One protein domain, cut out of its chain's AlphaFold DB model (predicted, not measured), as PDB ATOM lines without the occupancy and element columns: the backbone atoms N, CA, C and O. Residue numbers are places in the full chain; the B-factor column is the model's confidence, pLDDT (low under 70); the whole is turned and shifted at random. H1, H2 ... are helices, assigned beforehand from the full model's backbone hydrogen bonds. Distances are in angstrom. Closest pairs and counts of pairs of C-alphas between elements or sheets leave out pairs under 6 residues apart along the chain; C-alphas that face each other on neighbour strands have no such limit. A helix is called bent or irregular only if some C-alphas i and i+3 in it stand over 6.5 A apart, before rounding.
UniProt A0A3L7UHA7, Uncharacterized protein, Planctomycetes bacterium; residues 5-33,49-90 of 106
ATOM      1  N   SER A   5     133.825 133.365 136.906       55.22
ATOM      2  CA  SER A   5     132.840 133.831 135.925       55.22
ATOM      3  C   SER A   5     131.689 132.848 135.697       55.22
ATOM      4  O   SER A   5     130.592 133.296 135.396       55.22
ATOM      5  N   LEU A   6     131.912 131.539 135.868       61.84
ATOM      6  CA  LEU A   6     130.857 130.528 135.754       61.84
ATOM      7  C   LEU A   6     129.849 130.664 136.904       61.84
ATOM      8  O   LEU A   6     128.651 130.603 136.684       61.84
ATOM      9  N   PHE A   7     130.334 130.921 138.122       58.75
ATOM     10  CA  PHE A   7     129.478 131.133 139.292       58.75
ATOM     11  C   PHE A   7     128.679 132.434 139.214       58.75
ATOM     12  O   PHE A   7     127.519 132.435 139.600       58.75
ATOM     13  N   GLY A   8     129.267 133.512 138.682       58.53
ATOM     14  CA  GLY A   8     128.530 134.758 138.437       58.53
ATOM     15  C   GLY A   8     127.388 134.567 137.433       58.53
ATOM     16  O   GLY A   8     126.266 134.957 137.712       58.53
ATOM     17  N   GLN A   9     127.651 133.867 136.324       62.25
ATOM     18  CA  GLN A   9     126.624 133.548 135.319       62.25
ATOM     19  C   GLN A   9     125.541 132.595 135.841       62.25
ATOM     20  O   GLN A   9     124.404 132.657 135.392       62.25
ATOM     21  N   LEU A  10     125.898 131.694 136.762       61.31
ATOM     22  CA  LEU A  10     124.944 130.809 137.427       61.31
ATOM     23  C   LEU A  10     124.088 131.547 138.451       61.31
ATOM     24  O   LEU A  10     122.933 131.177 138.606       61.31
ATOM     25  N   GLY A  11     124.634 132.573 139.109       58.84
ATOM     26  CA  GLY A  11     123.841 133.520 139.886       58.84
ATOM     27  C   GLY A  11     122.758 134.121 138.999       58.84
ATOM     28  O   GLY A  11     121.583 133.870 139.220       58.84
ATOM     29  N   ASP A  12     123.148 134.785 137.908       65.56
ATOM     30  CA  ASP A  12     122.234 135.484 136.985       65.56
ATOM     31  C   ASP A  12     121.126 134.605 136.348       65.56
ATOM     32  O   ASP A  12     120.226 135.129 135.697       65.56
ATOM     33  N   LEU A  13     121.183 133.275 136.489       70.12
ATOM     34  CA  LEU A  13     120.177 132.332 135.981       70.12
ATOM     35  C   LEU A  13     119.036 132.045 136.967       70.12
ATOM     36  O   LEU A  13     118.007 131.502 136.558       70.12
ATOM     37  N   PHE A  14     119.215 132.358 138.249       77.06
ATOM     38  CA  PHE A  14     118.246 132.083 139.305       77.06
ATOM     39  C   PHE A  14     117.803 133.385 139.980       77.06
ATOM     40  O   PHE A  14     118.549 134.363 139.986       77.06
ATOM     41  N   PRO A  15     116.592 133.425 140.570       76.75
ATOM     42  CA  PRO A  15     116.210 134.553 141.411       76.75
ATOM     43  C   PRO A  15     117.188 134.679 142.584       76.75
ATOM     44  O   PRO A  15     117.700 133.672 143.077       76.75
ATOM     45  N   HIS A  16     117.414 135.907 143.039       79.75
ATOM     46  CA  HIS A  16     118.305 136.195 144.157       79.75
ATOM     47  C   HIS A  16     117.567 136.854 145.311       79.75
ATOM     48  O   HIS A  16     116.582 137.562 145.105       79.75
ATOM     49  N   ASP A  17     118.080 136.676 146.524       78.75
ATOM     50  CA  ASP A  17     117.708 137.516 147.656       78.75
ATOM     51  C   ASP A  17     118.281 138.942 147.511       78.75
ATOM     52  O   ASP A  17     119.110 139.241 146.648       78.75
ATOM     53  N   ARG A  18     117.897 139.833 148.430       71.56
ATOM     54  CA  ARG A  18     118.424 141.213 148.504       71.56
ATOM     55  C   ARG A  18     119.941 141.310 148.704       71.56
ATOM     56  O   ARG A  18     120.504 142.402 148.629       71.56
ATOM     57  N   ASN A  19     120.598 140.204 149.038       71.69
ATOM     58  CA  ASN A  19     122.037 140.119 149.245       71.69
ATOM     59  C   ASN A  19     122.762 139.503 148.031       71.69
ATOM     60  O   ASN A  19     123.990 139.395 148.067       71.69
ATOM     61  N   GLY A  20     122.036 139.135 146.968       72.44
ATOM     62  CA  GLY A  20     122.579 138.513 145.764       72.44
ATOM     63  C   GLY A  20     122.830 137.005 145.885       72.44
ATOM     64  O   GLY A  20     123.612 136.468 145.103       72.44
ATOM     65  N   ASN A  21     122.227 136.320 146.857       75.31
ATOM     66  CA  ASN A  21     122.353 134.873 147.036       75.31
ATOM     67  C   ASN A  21     121.222 134.137 146.307       75.31
ATOM     68  O   ASN A  21     120.075 134.581 146.346       75.31
ATOM     69  N   VAL A  22     121.526 132.996 145.680       79.19
ATOM     70  CA  VAL A  22     120.490 132.117 145.103       79.19
ATOM     71  C   VAL A  22     119.779 131.335 146.218       79.19
ATOM     72  O   VAL A  22     120.394 131.055 147.253       79.19
ATOM     73  N   PRO A  23     118.520 130.921 146.013       79.00
ATOM     74  CA  PRO A  23     117.723 130.310 147.063       79.00
ATOM     75  C   PRO A  23     118.192 128.910 147.461       79.00
ATOM     76  O   PRO A  23     118.546 128.077 146.620       79.00
ATOM     77  N   VAL A  24     118.097 128.620 148.759       78.06
ATOM     78  CA  VAL A  24     118.281 127.283 149.334       78.06
ATOM     79  C   VAL A  24     116.972 126.681 149.829       78.06
ATOM     80  O   VAL A  24     115.975 127.361 150.025       78.06
ATOM     81  N   HIS A  25     116.980 125.371 150.093       70.94
ATOM     82  CA  HIS A  25     115.787 124.619 150.516       70.94
ATOM     83  C   HIS A  25     115.057 125.160 151.762       70.94
ATOM     84  O   HIS A  25     113.907 124.792 151.978       70.94
ATOM     85  N   ASN A  26     115.728 125.973 152.586       77.06
ATOM     86  CA  ASN A  26     115.168 126.571 153.799       77.06
ATOM     87  C   ASN A  26     114.702 128.018 153.606       77.06
ATOM     88  O   ASN A  26     114.133 128.587 154.538       77.06
ATOM     89  N   ASP A  27     114.959 128.605 152.439       81.38
ATOM     90  CA  ASP A  27     114.551 129.969 152.147       81.38
ATOM     91  C   ASP A  27     113.071 130.009 151.774       81.38
ATOM     92  O   ASP A  27     112.413 128.987 151.531       81.38
ATOM     93  N   HIS A  28     112.554 131.228 151.681       83.56
ATOM     94  CA  HIS A  28     111.205 131.484 151.215       83.56
ATOM     95  C   HIS A  28     111.238 132.411 150.004       83.56
ATOM     96  O   HIS A  28     112.022 133.357 149.956       83.56
ATOM     97  N   TRP A  29     110.319 132.210 149.056       84.19
ATOM     98  CA  TRP A  29     110.214 133.088 147.886       84.19
ATOM     99  C   TRP A  29     109.971 134.555 148.268       84.19
ATOM    100  O   TRP A  29     110.322 135.442 147.501       84.19
ATOM    101  N   GLN A  30     109.395 134.827 149.448       84.88
ATOM    102  CA  GLN A  30     109.165 136.192 149.946       84.88
ATOM    103  C   GLN A  30     110.460 136.975 150.191       84.88
ATOM    104  O   GLN A  30     110.430 138.201 150.274       84.88
ATOM    105  N   GLU A  31     111.579 136.274 150.352       81.81
ATOM    106  CA  GLU A  31     112.896 136.868 150.573       81.81
ATOM    107  C   GLU A  31     113.612 137.182 149.249       81.81
ATOM    108  O   GLU A  31     114.635 137.869 149.255       81.81
ATOM    109  N   MET A  32     113.058 136.719 148.120       82.81
ATOM    110  CA  MET A  32     113.628 136.883 146.786       82.81
ATOM    111  C   MET A  32     113.185 138.188 146.123       82.81
ATOM    112  O   MET A  32     112.076 138.685 146.330       82.81
ATOM    113  N   GLU A  33     114.047 138.718 145.265       77.94
ATOM    114  CA  GLU A  33     113.713 139.793 144.345       77.94
ATOM    115  C   GLU A  33     113.074 139.219 143.075       77.94
ATOM    116  O   GLU A  33     113.619 138.339 142.406       77.94
ATOM    117  N   GLU A  49      91.585 138.392 144.981       90.38
ATOM    118  CA  GLU A  49      91.558 137.111 144.264       90.38
ATOM    119  C   GLU A  49      92.838 136.886 143.449       90.38
ATOM    120  O   GLU A  49      93.405 135.795 143.472       90.38
ATOM    121  N   GLU A  50      93.336 137.925 142.774       88.00
ATOM    122  CA  GLU A  50      94.581 137.857 142.006       88.00
ATOM    123  C   GLU A  50      95.803 137.729 142.923       88.00
ATOM    124  O   GLU A  50      96.703 136.935 142.648       88.00
ATOM    125  N   GLN A  51      95.811 138.440 144.054       89.12
ATOM    126  CA  GLN A  51      96.829 138.277 145.091       89.12
ATOM    127  C   GLN A  51      96.876 136.831 145.613       89.12
ATOM    128  O   GLN A  51      97.961 136.250 145.712       89.12
ATOM    129  N   SER A  52      95.721 136.227 145.914       89.81
ATOM    130  CA  SER A  52      95.641 134.827 146.349       89.81
ATOM    131  C   SER A  52      96.128 133.866 145.267       89.81
ATOM    132  O   SER A  52      96.946 133.000 145.565       89.81
ATOM    133  N   ARG A  53      95.709 134.058 144.010       90.44
ATOM    134  CA  ARG A  53      96.131 133.227 142.872       90.44
ATOM    135  C   ARG A  53      97.647 133.256 142.668       90.44
ATOM    136  O   ARG A  53      98.263 132.211 142.477       90.44
ATOM    137  N   ARG A  54      98.260 134.443 142.725       89.12
ATOM    138  CA  ARG A  54      99.718 134.605 142.605       89.12
ATOM    139  C   ARG A  54     100.454 133.972 143.778       89.12
ATOM    140  O   ARG A  54     101.414 133.245 143.567       89.12
ATOM    141  N   THR A  55      99.966 134.186 144.999       88.75
ATOM    142  CA  THR A  55     100.538 133.570 146.207       88.75
ATOM    143  C   THR A  55     100.498 132.044 146.127       88.75
ATOM    144  O   THR A  55     101.471 131.373 146.459       88.75
ATOM    145  N   GLU A  56      99.383 131.475 145.670       90.94
ATOM    146  CA  GLU A  56      99.247 130.032 145.484       90.94
ATOM    147  C   GLU A  56     100.199 129.515 144.401       90.94
ATOM    148  O   GLU A  56     100.909 128.539 144.635       90.94
ATOM    149  N   TYR A  57     100.288 130.202 143.261       89.50
ATOM    150  CA  TYR A  57     101.226 129.859 142.192       89.50
ATOM    151  C   TYR A  57     102.687 129.870 142.664       89.50
ATOM    152  O   TYR A  57     103.432 128.929 142.386       89.50
ATOM    153  N   LEU A  58     103.083 130.892 143.427       89.06
ATOM    154  CA  LEU A  58     104.433 130.993 143.979       89.06
ATOM    155  C   LEU A  58     104.743 129.831 144.920       89.06
ATOM    156  O   LEU A  58     105.797 129.219 144.799       89.06
ATOM    157  N   ASN A  59     103.807 129.473 145.802       87.19
ATOM    158  CA  ASN A  59     103.997 128.382 146.758       87.19
ATOM    159  C   ASN A  59     103.965 126.982 146.124       87.19
ATOM    160  O   ASN A  59     104.632 126.076 146.619       87.19
ATOM    161  N   THR A  60     103.156 126.776 145.082       87.62
ATOM    162  CA  THR A  60     102.858 125.430 144.553       87.62
ATOM    163  C   THR A  60     103.636 125.070 143.296       87.62
ATOM    164  O   THR A  60     103.878 123.886 143.070       87.62
ATOM    165  N   VAL A  61     104.028 126.059 142.490       88.19
ATOM    166  CA  VAL A  61     104.668 125.839 141.188       88.19
ATOM    167  C   VAL A  61     106.039 126.492 141.157       88.19
ATOM    168  O   VAL A  61     107.048 125.796 141.144       88.19
ATOM    169  N   TRP A  62     106.083 127.823 141.211       87.00
ATOM    170  CA  TRP A  62     107.313 128.558 140.931       87.00
ATOM    171  C   TRP A  62     108.418 128.259 141.950       87.00
ATOM    172  O   TRP A  62     109.528 127.907 141.565       87.00
ATOM    173  N   TRP A  63     108.124 128.334 143.251       89.06
ATOM    174  CA  TRP A  63     109.140 128.120 144.283       89.06
ATOM    175  C   TRP A  63     109.711 126.691 144.291       89.06
ATOM    176  O   TRP A  63     110.937 126.549 144.262       89.06
ATOM    177  N   PRO A  64     108.886 125.625 144.251       86.94
ATOM    178  CA  PRO A  64     109.397 124.267 144.087       86.94
ATOM    179  C   PRO A  64     110.246 124.071 142.822       86.94
ATOM    180  O   PRO A  64     111.290 123.420 142.896       86.94
ATOM    181  N   GLU A  65     109.838 124.637 141.682       88.88
ATOM    182  CA  GLU A  65     110.581 124.529 140.419       88.88
ATOM    183  C   GLU A  65     111.946 125.218 140.492       88.88
ATOM    184  O   GLU A  65     112.946 124.637 140.065       88.88
ATOM    185  N   ILE A  66     112.014 126.412 141.087       84.94
ATOM    186  CA  ILE A  66     113.273 127.131 141.304       84.94
ATOM    187  C   ILE A  66     114.215 126.312 142.189       84.94
ATOM    188  O   ILE A  66     115.360 126.073 141.805       84.94
ATOM    189  N   LEU A  67     113.740 125.817 143.336       85.88
ATOM    190  CA  LEU A  67     114.560 124.998 144.235       85.88
ATOM    191  C   LEU A  67     115.061 123.721 143.549       85.88
ATOM    192  O   LEU A  67     116.213 123.317 143.733       85.88
ATOM    193  N   GLN A  68     114.213 123.090 142.735       86.69
ATOM    194  CA  GLN A  68     114.594 121.915 141.964       86.69
ATOM    195  C   GLN A  68     115.644 122.253 140.900       86.69
ATOM    196  O   GLN A  68     116.616 121.512 140.755       86.69
ATOM    197  N   ALA A  69     115.486 123.363 140.179       84.62
ATOM    198  CA  ALA A  69     116.433 123.804 139.163       84.62
ATOM    199  C   ALA A  69     117.808 124.125 139.771       84.62
ATOM    200  O   ALA A  69     118.822 123.628 139.275       84.62
ATOM    201  N   VAL A  70     117.843 124.852 140.895       83.19
ATOM    202  CA  VAL A  70     119.078 125.139 141.645       83.19
ATOM    203  C   VAL A  70     119.748 123.841 142.098       83.19
ATOM    204  O   VAL A  70     120.949 123.654 141.898       83.19
ATOM    205  N   ASN A  71     118.985 122.899 142.665       84.62
ATOM    206  CA  ASN A  71     119.541 121.630 143.133       84.62
ATOM    207  C   ASN A  71     120.057 120.745 141.985       84.62
ATOM    208  O   ASN A  71     121.140 120.174 142.105       84.62
ATOM    209  N   ASN A  72     119.327 120.659 140.870       86.12
ATOM    210  CA  ASN A  72     119.754 119.916 139.682       86.12
ATOM    211  C   ASN A  72     121.057 120.486 139.115       86.12
ATOM    212  O   ASN A  72     121.976 119.731 138.800       86.12
ATOM    213  N   GLN A  73     121.163 121.813 139.031       81.00
ATOM    214  CA  GLN A  73     122.367 122.475 138.542       81.00
ATOM    215  C   GLN A  73     123.549 122.260 139.492       81.00
ATOM    216  O   GLN A  73     124.651 121.933 139.046       81.00
ATOM    217  N   ARG A  74     123.317 122.362 140.807       80.81
ATOM    218  CA  ARG A  74     124.322 122.048 141.829       80.81
ATOM    219  C   ARG A  74     124.823 120.612 141.692       80.81
ATOM    220  O   ARG A  74     126.028 120.387 141.756       80.81
ATOM    221  N   GLN A  75     123.916 119.656 141.501       82.56
ATOM    222  CA  GLN A  75     124.260 118.244 141.366       82.56
ATOM    223  C   GLN A  75     125.018 117.964 140.065       82.56
ATOM    224  O   GLN A  75     126.059 117.318 140.103       82.56
ATOM    225  N   SER A  76     124.580 118.535 138.939       81.56
ATOM    226  CA  SER A  76     125.290 118.413 137.661       81.56
ATOM    227  C   SER A  76     126.730 118.925 137.754       81.56
ATOM    228  O   SER A  76     127.651 118.288 137.249       81.56
ATOM    229  N   LEU A  77     126.944 120.063 138.418       75.69
ATOM    230  CA  LEU A  77     128.277 120.643 138.587       75.69
ATOM    231  C   LEU A  77     129.121 119.888 139.625       75.69
ATOM    232  O   LEU A  77     130.341 119.821 139.486       75.69
ATOM    233  N   GLN A  78     128.493 119.292 140.643       81.06
ATOM    234  CA  GLN A  78     129.161 118.360 141.554       81.06
ATOM    235  C   GLN A  78     129.662 117.124 140.800       81.06
ATOM    236  O   GLN A  78     130.805 116.720 141.007       81.06
ATOM    237  N   ASP A  79     128.843 116.543 139.925       81.31
ATOM    238  CA  ASP A  79     129.223 115.376 139.126       81.31
ATOM    239  C   ASP A  79     130.346 115.720 138.130       81.31
ATOM    240  O   ASP A  79     131.251 114.916 137.905       81.31
ATOM    241  N   GLU A  80     130.336 116.937 137.576       79.12
ATOM    242  CA  GLU A  80     131.350 117.403 136.623       79.12
ATOM    243  C   GLU A  80     132.687 117.790 137.285       79.12
ATOM    244  O   GLU A  80     133.757 117.613 136.693       79.12
ATOM    245  N   HIS A  81     132.661 118.334 138.504       75.75
ATOM    246  CA  HIS A  81     133.839 118.952 139.128       75.75
ATOM    247  C   HIS A  81     134.267 118.355 140.481       75.75
ATOM    248  O   HIS A  81     135.321 118.729 141.010       75.75
ATOM    249  N   GLY A  82     133.502 117.415 141.034       74.81
ATOM    250  CA  GLY A  82     133.786 116.721 142.291       74.81
ATOM    251  C   GLY A  82     133.528 117.551 143.559       74.81
ATOM    252  O   GLY A  82     133.093 118.700 143.512       74.81
ATOM    253  N   GLU A  83     133.834 116.976 144.729       69.75
ATOM    254  CA  GLU A  83     133.505 117.542 146.056       69.75
ATOM    255  C   GLU A  83     134.051 118.958 146.302       69.75
ATOM    256  O   GLU A  83     133.396 119.769 146.958       69.75
ATOM    257  N   SER A  84     135.201 119.301 145.710       67.81
ATOM    258  CA  SER A  84     135.797 120.644 145.816       67.81
ATOM    259  C   SER A  84     134.898 121.770 145.279       67.81
ATOM    260  O   SER A  84     135.030 122.924 145.691       67.81
ATOM    261  N   PHE A  85     133.956 121.448 144.383       70.81
ATOM    262  CA  PHE A  85     132.964 122.401 143.896       70.81
ATOM    263  C   PHE A  85     131.897 122.714 144.941       70.81
ATOM    264  O   PHE A  85     131.518 123.873 145.056       70.81
ATOM    265  N   ILE A  86     131.438 121.735 145.728       69.50
ATOM    266  CA  ILE A  86     130.408 121.970 146.753       69.50
ATOM    267  C   ILE A  86     130.914 122.929 147.826       69.50
ATOM    268  O   ILE A  86     130.180 123.823 148.250       69.50
ATOM    269  N   GLU A  87     132.175 122.787 148.235       67.69
ATOM    270  CA  GLU A  87     132.799 123.739 149.153       67.69
ATOM    271  C   GLU A  87     132.820 125.150 148.554       67.69
ATOM    272  O   GLU A  87     132.487 126.119 149.236       67.69
ATOM    273  N   HIS A  88     133.153 125.278 147.265       65.19
ATOM    274  CA  HIS A  88     133.186 126.571 146.585       65.19
ATOM    275  C   HIS A  88     131.791 127.163 146.350       65.19
ATOM    276  O   HIS A  88     131.625 128.369 146.500       65.19
ATOM    277  N   TRP A  89     130.798 126.333 146.022       70.00
ATOM    278  CA  TRP A  89     129.394 126.711 145.879       70.00
ATOM    279  C   TRP A  89     128.890 127.305 147.187       70.00
ATOM    280  O   TRP A  89     128.521 128.471 147.222       70.00
ATOM    281  N   ASN A  90     129.008 126.574 148.297       67.12
ATOM    282  CA  ASN A  90     128.608 127.091 149.606       67.12
ATOM    283  C   ASN A  90     129.337 128.405 149.951       67.12
ATOM    284  O   ASN A  90     128.717 129.333 150.456       67.12
TER     285      ASN A  90
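What this domain is: This is residues 5 to 33 and 49 to 90 of the 106 residues of an uncharacterized protein of Planctomycetes bacterium (UniProt A0A3L7UHA7). One long, gently bent helix, H2, makes the length, and the short helix H3 folds back at its end. H1 and the unnamed stretch 12 to 33 lie along one side of H2. The 71 printed residues, with three named helices in the order H1, H2, H3 and no named strand, are all helix in class, only just loose, close to compact, with a radius of gyration of the C-alphas of 13.8 A and spans of 47 by 22 by 19 A.

Where its parts are: H1, residues 5 to 11, begins at C-alpha 5 (132.840, 133.831, 135.925) and measures 9.8 A. H2, residues 49 to 81, was assigned as one helix by its hydrogen bonds but is bent, with C-alphas 60 and 63 6.8 A apart; its arms are H2a, residues 49 to 60, 16.3 A, and H2b, residues 63 to 81, 26.8 A. H3, residues 83 to 90, 11.3 A, ends at C-alpha 90 (128.608, 127.091, 149.606).

How they stand to each other: H2a and H2b stand at a shallow tilt of 27 degrees. H2b, with residues 74 to 78 alone, touches H3 in a helical hairpin, opposite ways at a steep tilt of 36 degrees, only just past shallow; the closest C-alphas, of Gln 78 and Phe 85, are 6.0 A apart. H1 and H3 are close but not clearly touching, the closest C-alphas, of Phe 7 and Trp 89, being 7.9 A apart. H1 is apart from H2a and H2b. In H1, H2a, H2b and H3 every O i to N i+4 pair is within hydrogen-bond range.

The domain as a whole: The two farthest C-alphas, of Glu 49 and Ser 84, are 47.2 A apart. Residues 34 to 48 are not printed, and C-alphas 33 and 49 are 22.3 A apart across this cut, which lies in the link from H1 to H2. The link from H2 to H3 is tight. pLDDT is under 70 at residues 5 to 12, 83 to 84, 86 to 88 and 90.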